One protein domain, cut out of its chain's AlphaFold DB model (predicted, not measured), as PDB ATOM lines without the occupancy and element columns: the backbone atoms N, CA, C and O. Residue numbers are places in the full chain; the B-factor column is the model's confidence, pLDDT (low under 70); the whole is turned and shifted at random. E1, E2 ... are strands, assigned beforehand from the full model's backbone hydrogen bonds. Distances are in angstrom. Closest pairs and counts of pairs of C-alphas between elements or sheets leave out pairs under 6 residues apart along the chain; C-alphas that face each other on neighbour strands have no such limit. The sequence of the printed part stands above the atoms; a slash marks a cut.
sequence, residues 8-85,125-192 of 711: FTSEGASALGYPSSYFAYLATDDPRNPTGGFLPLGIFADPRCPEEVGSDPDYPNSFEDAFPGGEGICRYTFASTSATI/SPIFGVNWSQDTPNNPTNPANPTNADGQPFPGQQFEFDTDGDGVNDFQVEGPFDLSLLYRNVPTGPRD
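AT A GLANCE: This is residues 8 to 85 and 125 to 192 of the 711 residues of the protein "TonB_dep_Rec domain-containing protein" of Gammaproteobacteria bacterium SG8_31 (UniProt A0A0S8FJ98). Little regular structure is present: long loops and a twisted antiparallel sheet, E2 E1 E8 E5, with hairpins E3-E4 and E6-E7 toward opposite ends. The printed part has 146 residues, under half in named strands, E1 to E8 in order: all strand. It is compact, with radius of gyration of the C-alphas 16.9 A, spanning 56 by 30 by 29 A.

HOW THE PARTS SIT: Find inner strands E1, residues 21 to 26, and E8, residues 178 to 184: N 23 and O 180 are 2.9 A apart. E2, residues 39 to 45, and E4, residues 72 to 77, come closest at the C-alphas of Ala 45 and Ile 73, 4.8 A.

IN THESE COORDINATES: E1 begins at C-alpha (31.636, -33.942, 34.886); E8, 19.3 A long, ends at (26.451, -32.533, 42.440). E3 holds residues 62 to 66, E5 126 to 132, E6 158 to 161, E7 171 to 174.

THE WHOLE: Residues 86 to 124 are not printed; C-alphas 85 and 125 are 18.9 A apart. Residues 8 to 12 and 68 to 70 have pLDDT under 70.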
ATOM      1  N   PHE A   8       7.668 -47.495  42.306       58.44
ATOM      2  CA  PHE A   8       7.492 -46.144  41.751       58.44
ATOM      3  C   PHE A   8       8.505 -45.112  42.270       58.44
ATOM      4  O   PHE A   8       8.586 -44.007  41.746       58.44
ATOM      5  N   THR A   9       9.291 -45.435  43.301       58.12
ATOM      6  CA  THR A   9      10.268 -44.500  43.886       58.12
ATOM      7  C   THR A   9      11.649 -44.544  43.221       58.12
ATOM      8  O   THR A   9      12.548 -43.829  43.658       58.12
ATOM      9  N   SER A  10      11.861 -45.369  42.184       54.22
ATOM     10  CA  SER A  10      13.209 -45.862  41.849       54.22
ATOM     11  C   SER A  10      13.921 -45.292  40.605       54.22
ATOM     12  O   SER A  10      15.078 -45.646  40.398       54.22
ATOM     13  N   GLU A  11      13.350 -44.363  39.821       61.69
ATOM     14  CA  GLU A  11      13.884 -44.099  38.456       61.69
ATOM     15  C   GLU A  11      14.353 -42.658  38.137       61.69
ATOM     16  O   GLU A  11      14.741 -42.347  37.013       61.69
ATOM     17  N   GLY A  12      14.418 -41.756  39.120       69.81
ATOM     18  CA  GLY A  12      14.864 -40.372  38.885       69.81
ATOM     19  C   GLY A  12      16.390 -40.183  38.867       69.81
ATOM     20  O   GLY A  12      17.034 -40.284  39.918       69.81
ATOM     21  N   ALA A  13      16.968 -39.809  37.714       79.94
ATOM     22  CA  ALA A  13      18.387 -39.450  37.567       79.94
ATOM     23  C   ALA A  13      18.614 -38.049  36.965       79.94
ATOM     24  O   ALA A  13      17.916 -37.623  36.052       79.94
ATOM     25  N   SER A  14      19.625 -37.327  37.459       82.62
ATOM     26  CA  SER A  14      20.052 -36.026  36.927       82.62
ATOM     27  C   SER A  14      21.364 -36.131  36.161       82.62
ATOM     28  O   SER A  14      22.233 -36.909  36.546       82.62
ATOM     29  N   ALA A  15      21.558 -35.248  35.179       81.94
ATOM     30  CA  ALA A  15      22.811 -35.078  34.433       81.94
ATOM     31  C   ALA A  15      23.997 -34.539  35.272       81.94
ATOM     32  O   ALA A  15      25.083 -34.342  34.748       81.94
ATOM     33  N   LEU A  16      23.794 -34.258  36.564       87.69
ATOM     34  CA  LEU A  16      24.806 -33.713  37.471       87.69
ATOM     35  C   LEU A  16      25.179 -34.785  38.505       87.69
ATOM     36  O   LEU A  16      24.375 -35.076  39.394       87.69
ATOM     37  N   GLY A  17      26.359 -35.385  38.347       87.44
ATOM     38  CA  GLY A  17      26.889 -36.502  39.139       87.44
ATOM     39  C   GLY A  17      27.911 -36.123  40.210       87.44
ATOM     40  O   GLY A  17      28.354 -34.975  40.285       87.44
ATOM     41  N   TYR A  18      28.293 -37.112  41.024       90.69
ATOM     42  CA  TYR A  18      29.457 -37.066  41.912       90.69
ATOM     43  C   TYR A  18      30.340 -38.295  41.623       90.69
ATOM     44  O   TYR A  18      29.800 -39.398  41.657       90.69
ATOM     45  N   PRO A  19      31.646 -38.156  41.314       88.38
ATOM     46  CA  PRO A  19      32.516 -37.011  41.601       88.38
ATOM     47  C   PRO A  19      32.211 -35.729  40.815       88.38
ATOM     48  O   PRO A  19      32.040 -34.700  41.460       88.38
ATOM     49  N   SER A  20      32.061 -35.781  39.484       90.50
ATOM     50  CA  SER A  20      31.579 -34.670  38.628       90.50
ATOM     51  C   SER A  20      31.739 -35.000  37.135       90.50
ATOM     52  O   SER A  20      32.336 -36.008  36.754       90.50
ATOM     53  N   SER A  21      31.239 -34.103  36.285       92.00
ATOM     54  CA  SER A  21      31.636 -33.942  34.886       92.00
ATOM     55  C   SER A  21      32.110 -32.513  34.614       92.00
ATOM     56  O   SER A  21      31.799 -31.582  35.363       92.00
ATOM     57  N   TYR A  22      32.842 -32.322  33.520       91.00
ATOM     58  CA  TYR A  22      33.230 -31.005  33.024       91.00
ATOM     59  C   TYR A  22      33.030 -30.895  31.520       91.00
ATOM     60  O   TYR A  22      33.251 -31.839  30.765       91.00
ATOM     61  N   PHE A  23      32.643 -29.703  31.090       90.56
ATOM     62  CA  PHE A  23      32.629 -29.315  29.692       90.56
ATOM     63  C   PHE A  23      33.850 -28.450  29.397       90.56
ATOM     64  O   PHE A  23      33.962 -27.358  29.951       90.56
ATOM     65  N   ALA A  24      34.760 -28.929  28.552       92.06
ATOM     66  CA  ALA A  24      35.963 -28.191  28.183       92.06
ATOM     67  C   ALA A  24      35.717 -27.336  26.934       92.06
ATOM     68  O   ALA A  24      35.092 -27.785  25.968       92.06
ATOM     69  N   TYR A  25      36.223 -26.105  26.941       90.94
ATOM     70  CA  TYR A  25      36.104 -25.186  25.814       90.94
ATOM     71  C   TYR A  25      37.319 -24.257  25.695       90.94
ATOM     72  O   TYR A  25      38.082 -24.060  26.641       90.94
ATOM     73  N   LEU A  26      37.487 -23.665  24.511       89.19
ATOM     74  CA  LEU A  26      38.384 -22.530  24.294       89.19
ATOM     75  C   LEU A  26      37.552 -21.258  24.133       89.19
ATOM     76  O   LEU A  26      36.660 -21.182  23.277       89.19
ATOM     77  N   ALA A  27      37.855 -20.252  24.952       83.50
ATOM     78  CA  ALA A  27      37.252 -18.935  24.837       83.50
ATOM     79  C   ALA A  27      37.577 -18.280  23.481       83.50
ATOM     80  O   ALA A  27      38.526 -18.644  22.778       83.50
ATOM     81  N   THR A  28      36.772 -17.289  23.098       81.88
ATOM     82  CA  THR A  28      36.913 -16.542  21.839       81.88
ATOM     83  C   THR A  28      38.250 -15.818  21.708       81.88
ATOM     84  O   THR A  28      38.721 -15.593  20.596       81.88
ATOM     85  N   ASP A  29      38.838 -15.408  22.828       82.62
ATOM     86  CA  ASP A  29      40.101 -14.682  22.907       82.62
ATOM     87  C   ASP A  29      41.311 -15.582  23.202       82.62
ATOM     88  O   ASP A  29      42.436 -15.078  23.265       82.62
ATOM     89  N   ASP A  30      41.117 -16.903  23.319       84.06
ATOM     90  CA  ASP A  30      42.229 -17.831  23.508       84.06
ATOM     91  C   ASP A  30      43.097 -17.893  22.233       84.06
ATOM     92  O   ASP A  30      42.596 -18.193  21.146       84.06
ATOM     93  N   PRO A  31      44.418 -17.643  22.321       85.50
ATOM     94  CA  PRO A  31      45.304 -17.617  21.157       85.50
ATOM     95  C   PRO A  31      45.473 -18.981  20.473       85.50
ATOM     96  O   PRO A  31      45.972 -19.037  19.349       85.50
ATOM     97  N   ARG A  32      45.102 -20.074  21.146       87.62
ATOM     98  CA  ARG A  32      45.100 -21.434  20.598       87.62
ATOM     99  C   ARG A  32      43.798 -21.755  19.866       87.62
ATOM    100  O   ARG A  32      43.702 -22.834  19.297       87.62
ATOM    101  N   ASN A  33      42.806 -20.866  19.871       85.19
ATOM    102  CA  ASN A  33      41.529 -21.087  19.209       85.19
ATOM    103  C   ASN A  33      41.623 -20.780  17.699       85.19
ATOM    104  O   ASN A  33      41.726 -19.613  17.312       85.19
ATOM    105  N   PRO A  34      41.553 -21.797  16.817       75.94
ATOM    106  CA  PRO A  34      41.724 -21.607  15.378       75.94
ATOM    107  C   PRO A  34      40.492 -20.979  14.703       75.94
ATOM    108  O   PRO A  34      40.587 -20.510  13.572       75.94
ATOM    109  N   THR A  35      39.338 -20.960  15.378       74.69
ATOM    110  CA  THR A  35      38.049 -20.563  14.784       74.69
ATOM    111  C   THR A  35      37.704 -19.088  14.992       74.69
ATOM    112  O   THR A  35      36.876 -18.540  14.265       74.69
ATOM    113  N   GLY A  36      38.314 -18.431  15.988       71.00
ATOM    114  CA  GLY A  36      37.969 -17.064  16.402       71.00
ATOM    115  C   GLY A  36      36.562 -16.908  17.011       71.00
ATOM    116  O   GLY A  36      36.122 -15.778  17.228       71.00
ATOM    117  N   GLY A  37      35.857 -18.019  17.262       76.25
ATOM    118  CA  GLY A  37      34.544 -18.116  17.912       76.25
ATOM    119  C   GLY A  37      34.610 -18.965  19.187       76.25
ATOM    120  O   GLY A  37      35.671 -19.460  19.535       76.25
ATOM    121  N   PHE A  38      33.501 -19.154  19.907       79.12
ATOM    122  CA  PHE A  38      33.465 -20.109  21.023       79.12
ATOM    123  C   PHE A  38      33.689 -21.528  20.484       79.12
ATOM    124  O   PHE A  38      32.925 -21.962  19.620       79.12
ATOM    125  N   LEU A  39      34.720 -22.230  20.962       84.38
ATOM    126  CA  LEU A  39      35.061 -23.566  20.471       84.38
ATOM    127  C   LEU A  39      34.802 -24.621  21.561       84.38
ATOM    128  O   LEU A  39      35.591 -24.717  22.505       84.38
ATOM    129  N   PRO A  40      33.714 -25.409  21.451       85.75
ATOM    130  CA  PRO A  40      33.455 -26.529  22.350       85.75
ATOM    131  C   PRO A  40      34.428 -27.680  22.059       85.75
ATOM    132  O   PRO A  40      34.619 -28.037  20.898       85.75
ATOM    133  N   LEU A  41      35.037 -28.261  23.097       87.94
ATOM    134  CA  LEU A  41      35.988 -29.372  22.948       87.94
ATOM    135  C   LEU A  41      35.346 -30.729  23.253       87.94
ATOM    136  O   LEU A  41      35.630 -31.702  22.567       87.94
ATOM    137  N   GLY A  42      34.472 -30.786  24.260       87.25
ATOM    138  CA  GLY A  42      33.749 -32.001  24.638       87.25
ATOM    139  C   GLY A  42      33.258 -31.970  26.084       87.25
ATOM    140  O   GLY A  42      33.620 -31.073  26.856       87.25
ATOM    141  N   ILE A  43      32.421 -32.946  26.442       88.38
ATOM    142  CA  ILE A  43      31.957 -33.184  27.816       88.38
ATOM    143  C   ILE A  43      32.611 -34.466  28.315       88.38
ATOM    144  O   ILE A  43      32.567 -35.489  27.637       88.38
ATOM    145  N   PHE A  44      33.178 -34.415  29.516       90.75
ATOM    146  CA  PHE A  44      33.903 -35.532  30.099       90.75
ATOM    147  C   PHE A  44      33.416 -35.842  31.511       90.75
ATOM    148  O   PHE A  44      33.219 -34.938  32.329       90.75
ATOM    149  N   ALA A  45      33.248 -37.125  31.812       91.56
ATOM    150  CA  ALA A  45      33.051 -37.628  33.162       91.56
ATOM    151  C   ALA A  45      34.394 -37.770  33.886       91.56
ATOM    152  O   ALA A  45      35.418 -38.091  33.279       91.56
ATOM    153  N   ASP A  46      34.390 -37.524  35.197       91.56
ATOM    154  CA  ASP A  46      35.502 -37.929  36.050       91.56
ATOM    155  C   ASP A  46      35.661 -39.463  35.971       91.56
ATOM    156  O   ASP A  46      34.664 -40.163  36.156       91.56
ATOM    157  N   PRO A  47      36.872 -40.004  35.737       89.88
ATOM    158  CA  PRO A  47      37.101 -41.451  35.633       89.88
ATOM    159  C   PRO A  47      36.709 -42.277  36.869       89.88
ATOM    160  O   PRO A  47      36.614 -43.502  36.778       89.88
ATOM    161  N   ARG A  48      36.511 -41.630  38.026       90.25
ATOM    162  CA  ARG A  48      36.000 -42.264  39.256       90.25
ATOM    163  C   ARG A  48      34.484 -42.443  39.233       90.25
ATOM    164  O   ARG A  48      33.933 -43.045  40.148       90.25
ATOM    165  N   CYS A  49      33.788 -41.889  38.238       91.69
ATOM    166  CA  CYS A  49      32.359 -42.110  38.092       91.69
ATOM    167  C   CYS A  49      32.096 -43.607  37.830       91.69
ATOM    168  O   CYS A  49      32.739 -44.186  36.955       91.69
ATOM    169  N   PRO A  50      31.183 -44.255  38.569       91.25
ATOM    170  CA  PRO A  50      30.955 -45.692  38.415       91.25
ATOM    171  C   PRO A  50      30.258 -46.024  37.091       91.25
ATOM    172  O   PRO A  50      29.474 -45.221  36.603       91.25
ATOM    173  N   GLU A  51      30.448 -47.224  36.537       88.88
ATOM    174  CA  GLU A  51      29.724 -47.644  35.317       88.88
ATOM    175  C   GLU A  51      28.220 -47.849  35.581       88.88
ATOM    176  O   GLU A  51      27.377 -47.511  34.755       88.88
ATOM    177  N   GLU A  52      27.869 -48.385  36.753       88.88
ATOM    178  CA  GLU A  52      26.486 -48.660  37.154       88.88
ATOM    179  C   GLU A  52      26.203 -48.124  38.562       88.88
ATOM    180  O   GLU A  52      27.084 -48.091  39.428       88.88
ATOM    181  N   VAL A  53      24.945 -47.761  38.824       87.69
ATOM    182  CA  VAL A  53      24.500 -47.300  40.148       87.69
ATOM    183  C   VAL A  53      24.811 -48.366  41.203       87.69
ATOM    184  O   VAL A  53      24.454 -49.533  41.051       87.69
ATOM    185  N   GLY A  54      25.476 -47.965  42.286       85.88
ATOM    186  CA  GLY A  54      25.848 -48.852  43.391       85.88
ATOM    187  C   GLY A  54      27.056 -49.759  43.127       85.88
ATOM    188  O   GLY A  54      27.403 -50.553  44.004       85.88
ATOM    189  N   SER A  55      27.709 -49.658  41.962       90.19
ATOM    190  CA  SER A  55      28.921 -50.438  41.661       90.19
ATOM    191  C   SER A  55      30.165 -49.958  42.423       90.19
ATOM    192  O   SER A  55      31.071 -50.758  42.661       90.19
ATOM    193  N   ASP A  56      30.167 -48.704  42.888       89.94
ATOM    194  CA  ASP A  56      31.210 -48.126  43.737       89.94
ATOM    195  C   ASP A  56      30.626 -47.655  45.089       89.94
ATOM    196  O   ASP A  56      29.661 -46.882  45.104       89.94
ATOM    197  N   PRO A  57      31.170 -48.101  46.239       89.38
ATOM    198  CA  PRO A  57      30.687 -47.692  47.558       89.38
ATOM    199  C   PRO A  57      30.966 -46.223  47.911       89.38
ATOM    200  O   PRO A  57      30.276 -45.686  48.779       89.38
ATOM    201  N   ASP A  58      31.951 -45.588  47.279       88.50
ATOM    202  CA  ASP A  58      32.302 -44.187  47.502       88.50
ATOM    203  C   ASP A  58      31.389 -43.236  46.701       88.50
ATOM    204  O   ASP A  58      31.155 -42.094  47.110       88.50
ATOM    205  N   TYR A  59      30.783 -43.739  45.617       91.06
ATOM    206  CA  TYR A  59      29.863 -43.012  44.733       91.06
ATOM    207  C   TYR A  59      28.546 -43.783  44.491       91.06
ATOM    208  O   TYR A  59      28.124 -43.970  43.348       91.06
ATOM    209  N   PRO A  60      27.828 -44.210  45.546       88.38
ATOM    210  CA  PRO A  60      26.798 -45.253  45.455       88.38
ATOM    211  C   PRO A  60      25.578 -44.873  44.607       88.38
ATOM    212  O   PRO A  60      24.866 -45.750  44.127       88.38
ATOM    213  N   ASN A  61      25.332 -43.576  44.414       90.31
ATOM    214  CA  ASN A  61      24.173 -43.062  43.687       90.31
ATOM    215  C   ASN A  61      24.538 -42.499  42.308       90.31
ATOM    216  O   ASN A  61      23.669 -41.937  41.639       90.31
ATOM    217  N   SER A  62      25.795 -42.619  41.883       91.94
ATOM    218  CA  SER A  62      26.265 -42.107  40.599       91.94
ATOM    219  C   SER A  62      26.540 -43.216  39.599       91.94
ATOM    220  O   SER A  62      26.780 -44.361  39.972       91.94
ATOM    221  N   PHE A  63      26.431 -42.863  38.322       91.75
ATOM    222  CA  PHE A  63      26.720 -43.750  37.204       91.75
ATOM    223  C   PHE A  63      27.116 -42.938  35.970       91.75
ATOM    224  O   PHE A  63      26.649 -41.809  35.798       91.75
ATOM    225  N   GLU A  64      27.960 -43.498  35.120       90.75
ATOM    226  CA  GLU A  64      28.377 -42.900  33.863       90.75
ATOM    227  C   GLU A  64      27.371 -43.230  32.756       90.75
ATOM    228  O   GLU A  64      27.018 -44.383  32.520       90.75
ATOM    229  N   ASP A  65      26.904 -42.196  32.062       86.62
ATOM    230  CA  ASP A  65      26.089 -42.318  30.856       86.62
ATOM    231  C   ASP A  65      26.947 -41.939  29.645       86.62
ATOM    232  O   ASP A  65      27.198 -40.757  29.387       86.62
ATOM    233  N   ALA A  66      27.463 -42.958  28.955       77.69
ATOM    234  CA  ALA A  66      28.399 -42.800  27.848       77.69
ATOM    235  C   ALA A  66      27.682 -42.502  26.520       77.69
ATOM    236  O   ALA A  66      26.811 -43.247  26.066       77.69
ATOM    237  N   PHE A  67      28.115 -41.446  25.837       72.81
ATOM    238  CA  PHE A  67      27.732 -41.126  24.469       72.81
ATOM    239  C   PHE A  67      28.416 -42.063  23.453       72.81
ATOM    240  O   PHE A  67      29.502 -42.604  23.705       72.81
ATOM    241  N   PRO A  68      27.831 -42.241  22.251       53.50
ATOM    242  CA  PRO A  68      28.474 -42.972  21.162       53.50
ATOM    243  C   PRO A  68      29.832 -42.342  20.801       53.50
ATOM    244  O   PRO A  68      29.883 -41.294  20.167       53.50
ATOM    245  N   GLY A  69      30.934 -42.982  21.205       56.94
ATOM    246  CA  GLY A  69      32.292 -42.434  21.060       56.94
ATOM    247  C   GLY A  69      33.190 -42.623  22.286       56.94
ATOM    248  O   GLY A  69      34.404 -42.531  22.146       56.94
ATOM    249  N   GLY A  70      32.618 -42.972  23.447       56.62
ATOM    250  CA  GLY A  70      33.368 -43.255  24.681       56.62
ATOM    251  C   GLY A  70      33.582 -42.043  25.595       56.62
ATOM    252  O   GLY A  70      34.251 -42.173  26.612       56.62
ATOM    253  N   GLU A  71      33.020 -40.889  25.239       71.38
ATOM    254  CA  GLU A  71      32.847 -39.735  26.129       71.38
ATOM    255  C   GLU A  71      31.515 -39.872  26.872       71.38
ATOM    256  O   GLU A  71      30.576 -40.437  26.319       71.38
ATOM    257  N   GLY A  72      31.396 -39.351  28.092       82.00
ATOM    258  CA  GLY A  72      30.201 -39.549  28.910       82.00
ATOM    259  C   GLY A  72      29.973 -38.452  29.936       82.00
ATOM    260  O   GLY A  72      30.809 -37.568  30.141       82.00
ATOM    261  N   ILE A  73      28.814 -38.512  30.587       90.12
ATOM    262  CA  ILE A  73      28.470 -37.645  31.712       90.12
ATOM    263  C   ILE A  73      28.241 -38.484  32.967       90.12
ATOM    264  O   ILE A  73      27.561 -39.508  32.936       90.12
ATOM    265  N   CYS A  74      28.788 -38.034  34.092       92.25
ATOM    266  CA  CYS A  74      28.505 -38.632  35.380       92.25
ATOM    267  C   CYS A  74      27.128 -38.156  35.839       92.25
ATOM    268  O   CYS A  74      26.904 -36.959  36.037       92.25
ATOM    269  N   ARG A  75      26.193 -39.087  36.008       91.19
ATOM    270  CA  ARG A  75      24.822 -38.841  36.462       91.19
ATOM    271  C   ARG A  75      24.663 -39.146  37.949       91.19
ATOM    272  O   ARG A  75      25.528 -39.750  38.582       91.19
ATOM    273  N   TYR A  76      23.546 -38.711  38.528       89.56
ATOM    274  CA  TYR A  76      23.176 -39.000  39.919       89.56
ATOM    275  C   TYR A  76      21.714 -39.424  40.028       89.56
ATOM    276  O   TYR A  76      20.822 -38.678  39.623       89.56
ATOM    277  N   THR A  77      21.460 -40.571  40.648       88.88
ATOM    278  CA  THR A  77      20.121 -41.065  40.992       88.88
ATOM    279  C   THR A  77      19.574 -40.308  42.201       88.88
ATOM    280  O   THR A  77      19.807 -40.659  43.354       88.88
ATOM    281  N   PHE A  78      18.853 -39.210  41.970       84.56
ATOM    282  CA  PHE A  78      18.355 -38.356  43.054       84.56
ATOM    283  C   PHE A  78      17.209 -38.982  43.846       84.56
ATOM    284  O   PHE A  78      17.015 -38.634  45.017       84.56
ATOM    285  N   ALA A  79      16.479 -39.906  43.224       77.38
ATOM    286  CA  ALA A  79      15.360 -40.601  43.842       77.38
ATOM    287  C   ALA A  79      15.801 -41.454  45.048       77.38
ATOM    288  O   ALA A  79      15.097 -41.517  46.047       77.38
ATOM    289  N   SER A  80      17.034 -41.977  45.030       78.31
ATOM    290  CA  SER A  80      17.633 -42.736  46.143       78.31
ATOM    291  C   SER A  80      17.831 -41.927  47.435       78.31
ATOM    292  O   SER A  80      18.021 -42.493  48.509       78.31
ATOM    293  N   THR A  81      17.854 -40.592  47.338       82.31
ATOM    294  CA  THR A  81      18.227 -39.688  48.440       82.31
ATOM    295  C   THR A  81      17.085 -38.771  48.871       82.31
ATOM    296  O   THR A  81      17.072 -38.308  50.016       82.31
ATOM    297  N   SER A  82      16.146 -38.494  47.968       83.62
ATOM    298  CA  SER A  82      15.038 -37.561  48.196       83.62
ATOM    299  C   SER A  82      13.884 -38.261  48.919       83.62
ATOM    300  O   SER A  82      13.601 -39.426  48.657       83.62
ATOM    301  N   ALA A  83      13.227 -37.565  49.843       80.00
ATOM    302  CA  ALA A  83      12.040 -38.077  50.514       80.00
ATOM    303  C   ALA A  83      10.801 -37.811  49.649       80.00
ATOM    304  O   ALA A  83      10.613 -36.701  49.158       80.00
ATOM    305  N   THR A  84       9.944 -38.819  49.484       74.56
ATOM    306  CA  THR A  84       8.674 -38.677  48.745       74.56
ATOM    307  C   THR A  84       7.626 -37.911  49.555       74.56
ATOM    308  O   THR A  84       6.804 -37.205  48.987       74.56
ATOM    309  N   ILE A  85       7.663 -38.037  50.887       77.25
ATOM    310  CA  ILE A  85       6.805 -37.292  51.814       77.25
ATOM    311  C   ILE A  85       7.672 -36.745  52.944       77.25
ATOM    312  O   ILE A  85       8.549 -37.451  53.457       77.25
ATOM    313  N   SER A 125      22.794 -30.383  46.452       87.38
ATOM    314  CA  SER A 125      22.670 -29.236  45.546       87.38
ATOM    315  C   SER A 125      23.291 -29.507  44.164       87.38
ATOM    316  O   SER A 125      24.474 -29.859  44.090       87.38
ATOM    317  N   PRO A 126      22.530 -29.344  43.062       85.62
ATOM    318  CA  PRO A 126      23.104 -29.304  41.725       85.62
ATOM    319  C   PRO A 126      23.903 -28.012  41.524       85.62
ATOM    320  O   PRO A 126      23.420 -26.926  41.836       85.62
ATOM    321  N   ILE A 127      25.103 -28.132  40.969       82.94
ATOM    322  CA  ILE A 127      25.987 -27.027  40.604       82.94
ATOM    323  C   ILE A 127      26.245 -27.123  39.102       82.94
ATOM    324  O   ILE A 127      26.798 -28.104  38.607       82.94
ATOM    325  N   PHE A 128      25.825 -26.088  38.384       76.56
ATOM    326  CA  PHE A 128      25.998 -25.937  36.944       76.56
ATOM    327  C   PHE A 128      26.165 -24.452  36.606       76.56
ATOM    328  O   PHE A 128      25.831 -23.585  37.416       76.56
ATOM    329  N   GLY A 129      26.709 -24.147  35.425       71.19
ATOM    330  CA  GLY A 129      26.961 -22.761  35.005       71.19
ATOM    331  C   GLY A 129      28.099 -22.072  35.770       71.19
ATOM    332  O   GLY A 129      28.225 -20.850  35.731       71.19
ATOM    333  N   VAL A 130      28.925 -22.851  36.472       78.56
ATOM    334  CA  VAL A 130      30.153 -22.382  37.118       78.56
ATOM    335  C   VAL A 130      31.308 -22.603  36.151       78.56
ATOM    336  O   VAL A 130      31.677 -23.746  35.882       78.56
ATOM    337  N   ASN A 131      31.869 -21.510  35.636       85.25
ATOM    338  CA  ASN A 131      33.005 -21.557  34.723       85.25
ATOM    339  C   ASN A 131      34.313 -21.426  35.502       85.25
ATOM    340  O   ASN A 131      34.440 -20.542  36.350       85.25
ATOM    341  N   TRP A 132      35.253 -22.320  35.225       88.56
ATOM    342  CA  TRP A 132      36.582 -22.367  35.816       88.56
ATOM    343  C   TRP A 132      37.571 -21.860  34.786       88.56
ATOM    344  O   TRP A 132      37.568 -22.329  33.644       88.56
ATOM    345  N   SER A 133      38.443 -20.950  35.206       87.75
ATOM    346  CA  SER A 133      39.564 -20.565  34.366       87.75
ATOM    347  C   SER A 133      40.493 -21.754  34.123       87.75
ATOM    348  O   SER A 133      40.767 -22.550  35.032       87.75
ATOM    349  N   GLN A 134      41.064 -21.826  32.922       89.06
ATOM    350  CA  GLN A 134      42.167 -22.730  32.604       89.06
ATOM    351  C   GLN A 134      43.350 -22.651  33.585       89.06
ATOM    352  O   GLN A 134      44.068 -23.635  33.757       89.06
ATOM    353  N   ASP A 135      43.536 -21.511  34.256       88.62
ATOM    354  CA  ASP A 135      44.635 -21.276  35.198       88.62
ATOM    355  C   ASP A 135      44.393 -21.898  36.589       88.62
ATOM    356  O   ASP A 135      45.283 -21.879  37.445       88.62
ATOM    357  N   THR A 136      43.208 -22.473  36.824       88.38
ATOM    358  CA  THR A 136      42.845 -23.092  38.103       88.38
ATOM    359  C   THR A 136      43.819 -24.230  38.472       88.38
ATOM    360  O   THR A 136      44.030 -25.138  37.662       88.38
ATOM    361  N   PRO A 137      44.379 -24.272  39.703       89.25
ATOM    362  CA  PRO A 137      45.373 -25.285  40.098       89.25
ATOM    363  C   PRO A 137      44.890 -26.743  40.007       89.25
ATOM    364  O   PRO A 137      45.688 -27.647  39.753       89.25
ATOM    365  N   ASN A 138      43.586 -26.956  40.196       90.75
ATOM    366  CA  ASN A 138      42.924 -28.263  40.206       90.75
ATOM    367  C   ASN A 138      42.206 -28.555  38.875       90.75
ATOM    368  O   ASN A 138      41.157 -29.196  38.855       90.75
ATOM    369  N   ASN A 139      42.730 -28.047  37.753       92.19
ATOM    370  CA  ASN A 139      42.153 -28.279  36.431       92.19
ATOM    371  C   ASN A 139      42.535 -29.684  35.895       92.19
ATOM    372  O   ASN A 139      43.725 -29.921  35.651       92.19
ATOM    373  N   PRO A 140      41.569 -30.602  35.669       92.06
ATOM    374  CA  PRO A 140      41.834 -31.966  35.190       92.06
ATOM    375  C   PRO A 140      42.373 -32.026  33.751       92.06
ATOM    376  O   PRO A 140      43.008 -33.005  33.362       92.06
ATOM    377  N   THR A 141      42.174 -30.970  32.954       93.00
ATOM    378  CA  THR A 141      42.680 -30.901  31.572       93.00
ATOM    379  C   THR A 141      44.144 -30.474  31.485       93.00
ATOM    380  O   THR A 141      44.715 -30.475  30.397       93.00
ATOM    381  N   ASN A 142      44.775 -30.110  32.606       92.69
ATOM    382  CA  ASN A 142      46.186 -29.744  32.639       92.69
ATOM    383  C   ASN A 142      47.070 -30.995  32.447       92.69
ATOM    384  O   ASN A 142      47.095 -31.846  33.339       92.69
ATOM    385  N   PRO A 143      47.884 -31.089  31.374       90.62
ATOM    386  CA  PRO A 143      48.757 -32.245  31.142       90.62
ATOM    387  C   PRO A 143      49.805 -32.481  32.245       90.62
ATOM    388  O   PRO A 143      50.379 -33.566  32.339       90.62
ATOM    389  N   ALA A 144      50.076 -31.478  33.091       88.69
ATOM    390  CA  ALA A 144      50.935 -31.628  34.266       88.69
ATOM    391  C   ALA A 144      50.310 -32.506  35.368       88.69
ATOM    392  O   ALA A 144      51.048 -33.026  36.205       88.69
ATOM    393  N   ASN A 145      48.988 -32.700  35.337       84.88
ATOM    394  CA  ASN A 145      48.227 -33.529  36.264       84.88
ATOM    395  C   ASN A 145      47.532 -34.663  35.484       84.88
ATOM    396  O   ASN A 145      46.338 -34.593  35.203       84.88
ATOM    397  N   PRO A 146      48.267 -35.705  35.059       87.69
ATOM    398  CA  PRO A 146      47.750 -36.698  34.117       87.69
ATOM    399  C   PRO A 146      46.700 -37.643  34.714       87.69
ATOM    400  O   PRO A 146      46.004 -38.317  33.960       87.69
ATOM    401  N   THR A 147      46.599 -37.738  36.043       89.69
ATOM    402  CA  THR A 147      45.744 -38.710  36.734       89.69
ATOM    403  C   THR A 147      45.047 -38.102  37.943       89.69
ATOM    404  O   THR A 147      45.569 -37.165  38.544       89.69
ATOM    405  N   ASN A 148      43.907 -38.674  38.322       87.62
ATOM    406  CA  ASN A 148      43.230 -38.399  39.591       87.62
ATOM    407  C   ASN A 148      43.893 -39.135  40.776       87.62
ATOM    408  O   ASN A 148      44.843 -39.902  40.591       87.62
ATOM    409  N   ALA A 149      43.339 -38.942  41.978       82.00
ATOM    410  CA  ALA A 149      43.794 -39.557  43.230       82.00
ATOM    411  C   ALA A 149      43.848 -41.102  43.225       82.00
ATOM    412  O   ALA A 149      44.604 -41.691  44.001       82.00
ATOM    413  N   ASP A 150      43.086 -41.761  42.345       83.75
ATOM    414  CA  ASP A 150      43.060 -43.223  42.193       83.75
ATOM    415  C   ASP A 150      44.011 -43.723  41.089       83.75
ATOM    416  O   ASP A 150      44.106 -44.922  40.809       83.75
ATOM    417  N   GLY A 151      44.762 -42.809  40.463       86.69
ATOM    418  CA  GLY A 151      45.709 -43.100  39.391       86.69
ATOM    419  C   GLY A 151      45.058 -43.334  38.025       86.69
ATOM    420  O   GLY A 151      45.736 -43.815  37.112       86.69
ATOM    421  N   GLN A 152      43.773 -43.014  37.861       88.38
ATOM    422  CA  GLN A 152      43.087 -43.104  36.572       88.38
ATOM    423  C   GLN A 152      43.341 -41.832  35.746       88.38
ATOM    424  O   GLN A 152      43.360 -40.733  36.307       88.38
ATOM    425  N   PRO A 153      43.559 -41.949  34.425       90.69
ATOM    426  CA  PRO A 153      43.900 -40.810  33.580       90.69
ATOM    427  C   PRO A 153      42.700 -39.896  33.326       90.69
ATOM    428  O   PRO A 153      41.621 -40.387  32.997       90.69
ATOM    429  N   PHE A 154      42.896 -38.578  33.405       90.88
ATOM    430  CA  PHE A 154      41.844 -37.631  33.023       90.88
ATOM    431  C   PHE A 154      41.665 -37.587  31.495       90.88
ATOM    432  O   PHE A 154      42.655 -37.493  30.761       90.88
ATOM    433  N   PRO A 155      40.422 -37.621  30.988       89.00
ATOM    434  CA  PRO A 155      40.136 -37.403  29.574       89.00
ATOM    435  C   PRO A 155      40.237 -35.913  29.189       89.00
ATOM    436  O   PRO A 155      40.271 -35.019  30.036       89.00
ATOM    437  N   GLY A 156      40.277 -35.623  27.886       88.62
ATOM    438  CA  GLY A 156      40.189 -34.248  27.380       88.62
ATOM    439  C   GLY A 156      41.398 -33.349  27.681       88.62
ATOM    440  O   GLY A 156      41.255 -32.132  27.739       88.62
ATOM    441  N   GLN A 157      42.595 -33.917  27.880       91.69
ATOM    442  CA  GLN A 157      43.839 -33.143  28.063       91.69
ATOM    443  C   GLN A 157      44.438 -32.630  26.741       91.69
ATOM    444  O   GLN A 157      45.285 -31.734  26.735       91.69
ATOM    445  N   GLN A 158      43.999 -33.189  25.612       90.81
ATOM    446  CA  GLN A 158      44.458 -32.846  24.272       90.81
ATOM    447  C   GLN A 158      43.339 -33.104  23.259       90.81
ATOM    448  O   GLN A 158      42.648 -34.116  23.356       90.81
ATOM    449  N   PHE A 159      43.226 -32.229  22.260       88.19
ATOM    450  CA  PHE A 159      42.301 -32.375  21.138       88.19
ATOM    451  C   PHE A 159      43.015 -32.198  19.807       88.19
ATOM    452  O   PHE A 159      43.959 -31.413  19.688       88.19
ATOM    453  N   GLU A 160      42.535 -32.924  18.807       87.81
ATOM    454  CA  GLU A 160      42.967 -32.813  17.423       87.81
ATOM    455  C   GLU A 160      41.775 -32.404  16.555       87.81
ATOM    456  O   GLU A 160      40.673 -32.925  16.724       87.81
ATOM    457  N   PHE A 161      42.003 -31.479  15.628       81.75
ATOM    458  CA  PHE A 161      40.998 -30.940  14.724       81.75
ATOM    459  C   PHE A 161      41.478 -31.040  13.289       81.75
ATOM    460  O   PHE A 161      42.656 -30.835  12.998       81.75
ATOM    461  N   ASP A 162      40.522 -31.285  12.407       81.19
ATOM    462  CA  ASP A 162      40.633 -31.052  10.977       81.19
ATOM    463  C   ASP A 162      40.096 -29.643  10.689       81.19
ATOM    464  O   ASP A 162      38.887 -29.394  10.747       81.19
ATOM    465  N   THR A 163      41.001 -28.688  10.478       77.50
ATOM    466  CA  THR A 163      40.630 -27.278  10.301       77.50
ATOM    467  C   THR A 163      40.270 -26.916   8.862       77.50
ATOM    468  O   THR A 163      39.654 -25.866   8.649       77.50
ATOM    469  N   ASP A 164      40.601 -27.760   7.881       79.62
ATOM    470  CA  ASP A 164      40.325 -27.522   6.460       79.62
ATOM    471  C   ASP A 164      39.282 -28.477   5.846       79.62
ATOM    472  O   ASP A 164      38.813 -28.246   4.723       79.62
ATOM    473  N   GLY A 165      38.819 -29.459   6.621       80.31
ATOM    474  CA  GLY A 165      37.739 -30.382   6.291       80.31
ATOM    475  C   GLY A 165      38.152 -31.492   5.326       80.31
ATOM    476  O   GLY A 165      37.281 -32.051   4.645       80.31
ATOM    477  N   ASP A 166      39.449 -31.779   5.190       84.56
ATOM    478  CA  ASP A 166      39.973 -32.786   4.262       84.56
ATOM    479  C   ASP A 166      39.940 -34.232   4.810       84.56
ATOM    480  O   ASP A 166      40.212 -35.194   4.079       84.56
ATOM    481  N   GLY A 167      39.517 -34.394   6.066       80.69
ATOM    482  CA  GLY A 167      39.444 -35.653   6.797       80.69
ATOM    483  C   GLY A 167      40.741 -36.037   7.513       80.69
ATOM    484  O   GLY A 167      40.847 -37.176   7.981       80.69
ATOM    485  N   VAL A 168      41.728 -35.141   7.584       84.19
ATOM    486  CA  VAL A 168      42.992 -35.321   8.302       84.19
ATOM    487  C   VAL A 168      43.118 -34.254   9.384       84.19
ATOM    488  O   VAL A 168      43.091 -33.063   9.113       84.19
ATOM    489  N   ASN A 169      43.337 -34.684  10.626       83.00
ATOM    490  CA  ASN A 169      43.628 -33.749  11.708       83.00
ATOM    491  C   ASN A 169      44.940 -32.997  11.421       83.00
ATOM    492  O   ASN A 169      46.005 -33.614  11.317       83.00
ATOM    493  N   ASP A 170      44.870 -31.673  11.318       82.12
ATOM    494  CA  ASP A 170      45.994 -30.795  10.985       82.12
ATOM    495  C   ASP A 170      46.308 -29.762  12.083       82.12
ATOM    496  O   ASP A 170      47.342 -29.085  12.031       82.12
ATOM    497  N   PHE A 171      45.479 -29.703  13.129       83.75
ATOM    498  CA  PHE A 171      45.656 -28.833  14.284       83.75
ATOM    499  C   PHE A 171      45.507 -29.608  15.594       83.75
ATOM    500  O   PHE A 171      44.533 -30.325  15.799       83.75
ATOM    501  N   GLN A 172      46.457 -29.440  16.512       88.12
ATOM    502  CA  GLN A 172      46.419 -30.043  17.844       88.12
ATOM    503  C   GLN A 172      46.485 -28.944  18.895       88.12
ATOM    504  O   GLN A 172      47.320 -28.039  18.804       88.12
ATOM    505  N   VAL A 173      45.653 -29.063  19.924       89.81
ATOM    506  CA  VAL A 173      45.712 -28.206  21.104       89.81
ATOM    507  C   VAL A 173      45.843 -29.053  22.364       89.81
ATOM    508  O   VAL A 173      45.153 -30.055  22.536       89.81
ATOM    509  N   GLU A 174      46.754 -28.647  23.242       92.38
ATOM    510  CA  GLU A 174      46.925 -29.220  24.577       92.38
ATOM    511  C   GLU A 174      46.354 -28.264  25.628       92.38
ATOM    512  O   GLU A 174      46.396 -27.034  25.461       92.38
ATOM    513  N   GLY A 175      45.820 -28.847  26.702       91.38
ATOM    514  CA  GLY A 175      45.293 -28.112  27.841       91.38
ATOM    515  C   GLY A 175      46.378 -27.367  28.637       91.38
ATOM    516  O   GLY A 175      47.565 -27.413  28.299       91.38
ATOM    517  N   PRO A 176      45.998 -26.673  29.721       93.00
ATOM    518  CA  PRO A 176      44.652 -26.635  30.289       93.00
ATOM    519  C   PRO A 176      43.661 -25.834  29.434       93.00
ATOM    520  O   PRO A 176      44.056 -24.965  28.652       93.00
ATOM    521  N   PHE A 177      42.381 -26.156  29.589       92.62
ATOM    522  CA  PHE A 177      41.244 -25.495  28.948       92.62
ATOM    523  C   PHE A 177      40.342 -24.849  29.997       92.62
ATOM    524  O   PHE A 177      40.347 -25.266  31.159       92.62
ATOM    525  N   ASP A 178      39.556 -23.853  29.588       92.25
ATOM    526  CA  ASP A 178      38.471 -23.350  30.426       92.25
ATOM    527  C   ASP A 178      37.391 -24.430  30.542       92.25
ATOM    528  O   ASP A 178      37.121 -25.165  29.585       92.25
ATOM    529  N   LEU A 179      36.785 -24.543  31.725       91.12
ATOM    530  CA  LEU A 179      35.816 -25.598  32.023       91.12
ATOM    531  C   LEU A 179      34.488 -25.011  32.476       91.12
ATOM    532  O   LEU A 179      34.463 -24.036  33.216       91.12
ATOM    533  N   SER A 180      33.380 -25.653  32.122       88.38
ATOM    534  CA  SER A 180      32.110 -25.484  32.828       88.38
ATOM    535  C   SER A 180      31.843 -26.722  33.674       88.38
ATOM    536  O   SER A 180      31.857 -27.846  33.167       88.38
ATOM    537  N   LEU A 181      31.646 -26.525  34.976       87.00
ATOM    538  CA  LEU A 181      31.463 -27.609  35.933       87.00
ATOM    539  C   LEU A 181      30.020 -28.129  35.917       87.00
ATOM    540  O   LEU A 181      29.070 -27.355  36.037       87.00
ATOM    541  N   LEU A 182      29.881 -29.454  35.854       88.06
ATOM    542  CA  LEU A 182      28.632 -30.196  36.008       88.06
ATOM    543  C   LEU A 182      28.771 -31.093  37.242       88.06
ATOM    544  O   LEU A 182      29.306 -32.198  37.175       88.06
ATOM    545  N   TYR A 183      28.351 -30.590  38.398       87.62
ATOM    546  CA  TYR A 183      28.695 -31.186  39.688       87.62
ATOM    547  C   TYR A 183      27.482 -31.297  40.597       87.62
ATOM    548  O   TYR A 183      26.660 -30.388  40.689       87.62
ATOM    549  N   ARG A 184      27.376 -32.409  41.319       89.62
ATOM    550  CA  ARG A 184      26.451 -32.533  42.440       89.62
ATOM    551  C   ARG A 184      27.220 -32.491  43.744       89.62
ATOM    552  O   ARG A 184      28.099 -33.315  43.973       89.62
ATOM    553  N   ASN A 185      26.836 -31.573  44.628       89.06
ATOM    554  CA  ASN A 185      27.544 -31.344  45.883       89.06
ATOM    555  C   ASN A 185      27.240 -32.388  46.969       89.06
ATOM    556  O   ASN A 185      26.873 -32.042  48.090       89.06
ATOM    557  N   VAL A 186      27.400 -33.672  46.646       91.44
ATOM    558  CA  VAL A 186      27.294 -34.792  47.594       91.44
ATOM    559  C   VAL A 186      28.113 -34.574  48.872       91.44
ATOM    560  O   VAL A 186      27.591 -34.893  49.941       91.44
ATOM    561  N   PRO A 187      29.326 -33.985  48.837       90.00
ATOM    562  CA  PRO A 187      30.125 -33.828  50.046       90.00
ATOM    563  C   PRO A 187      29.477 -32.958  51.137       90.00
ATOM    564  O   PRO A 187      29.666 -33.243  52.320       90.00
ATOM    565  N   THR A 188      28.657 -31.954  50.795       88.25
ATOM    566  CA  THR A 188      27.915 -31.176  51.816       88.25
ATOM    567  C   THR A 188      26.662 -31.875  52.333       88.25
ATOM    568  O   THR A 188      25.977 -31.331  53.194       88.25
ATOM    569  N   GLY A 189      26.362 -33.069  51.826       90.06
ATOM    570  CA  GLY A 189      25.173 -33.827  52.179       90.06
ATOM    571  C   GLY A 189      23.919 -33.408  51.404       90.06
ATOM    572  O   GLY A 189      23.972 -32.548  50.516       90.06
ATOM    573  N   PRO A 190      22.784 -34.066  51.699       90.88
ATOM    574  CA  PRO A 190      21.497 -33.751  51.095       90.88
ATOM    575  C   PRO A 190      21.007 -32.361  51.511       90.88
ATOM    576  O   PRO A 190      21.510 -31.759  52.460       90.88
ATOM    577  N   ARG A 191      20.001 -31.863  50.790       90.69
ATOM    578  CA  ARG A 191      19.308 -30.637  51.176       90.69
ATOM    579  C   ARG A 191      18.144 -30.983  52.086       90.69
ATOM    580  O   ARG A 191      17.179 -31.589  51.624       90.69
ATOM    581  N   ASP A 192      18.247 -30.591  53.347       92.25
ATOM    582  CA  ASP A 192      17.215 -30.816  54.356       92.25
ATOM    583  C   ASP A 192      16.496 -29.496  54.629       92.25
ATOM    584  O   ASP A 192      17.130 -28.529  55.055       92.25
TER     585      ASP A 192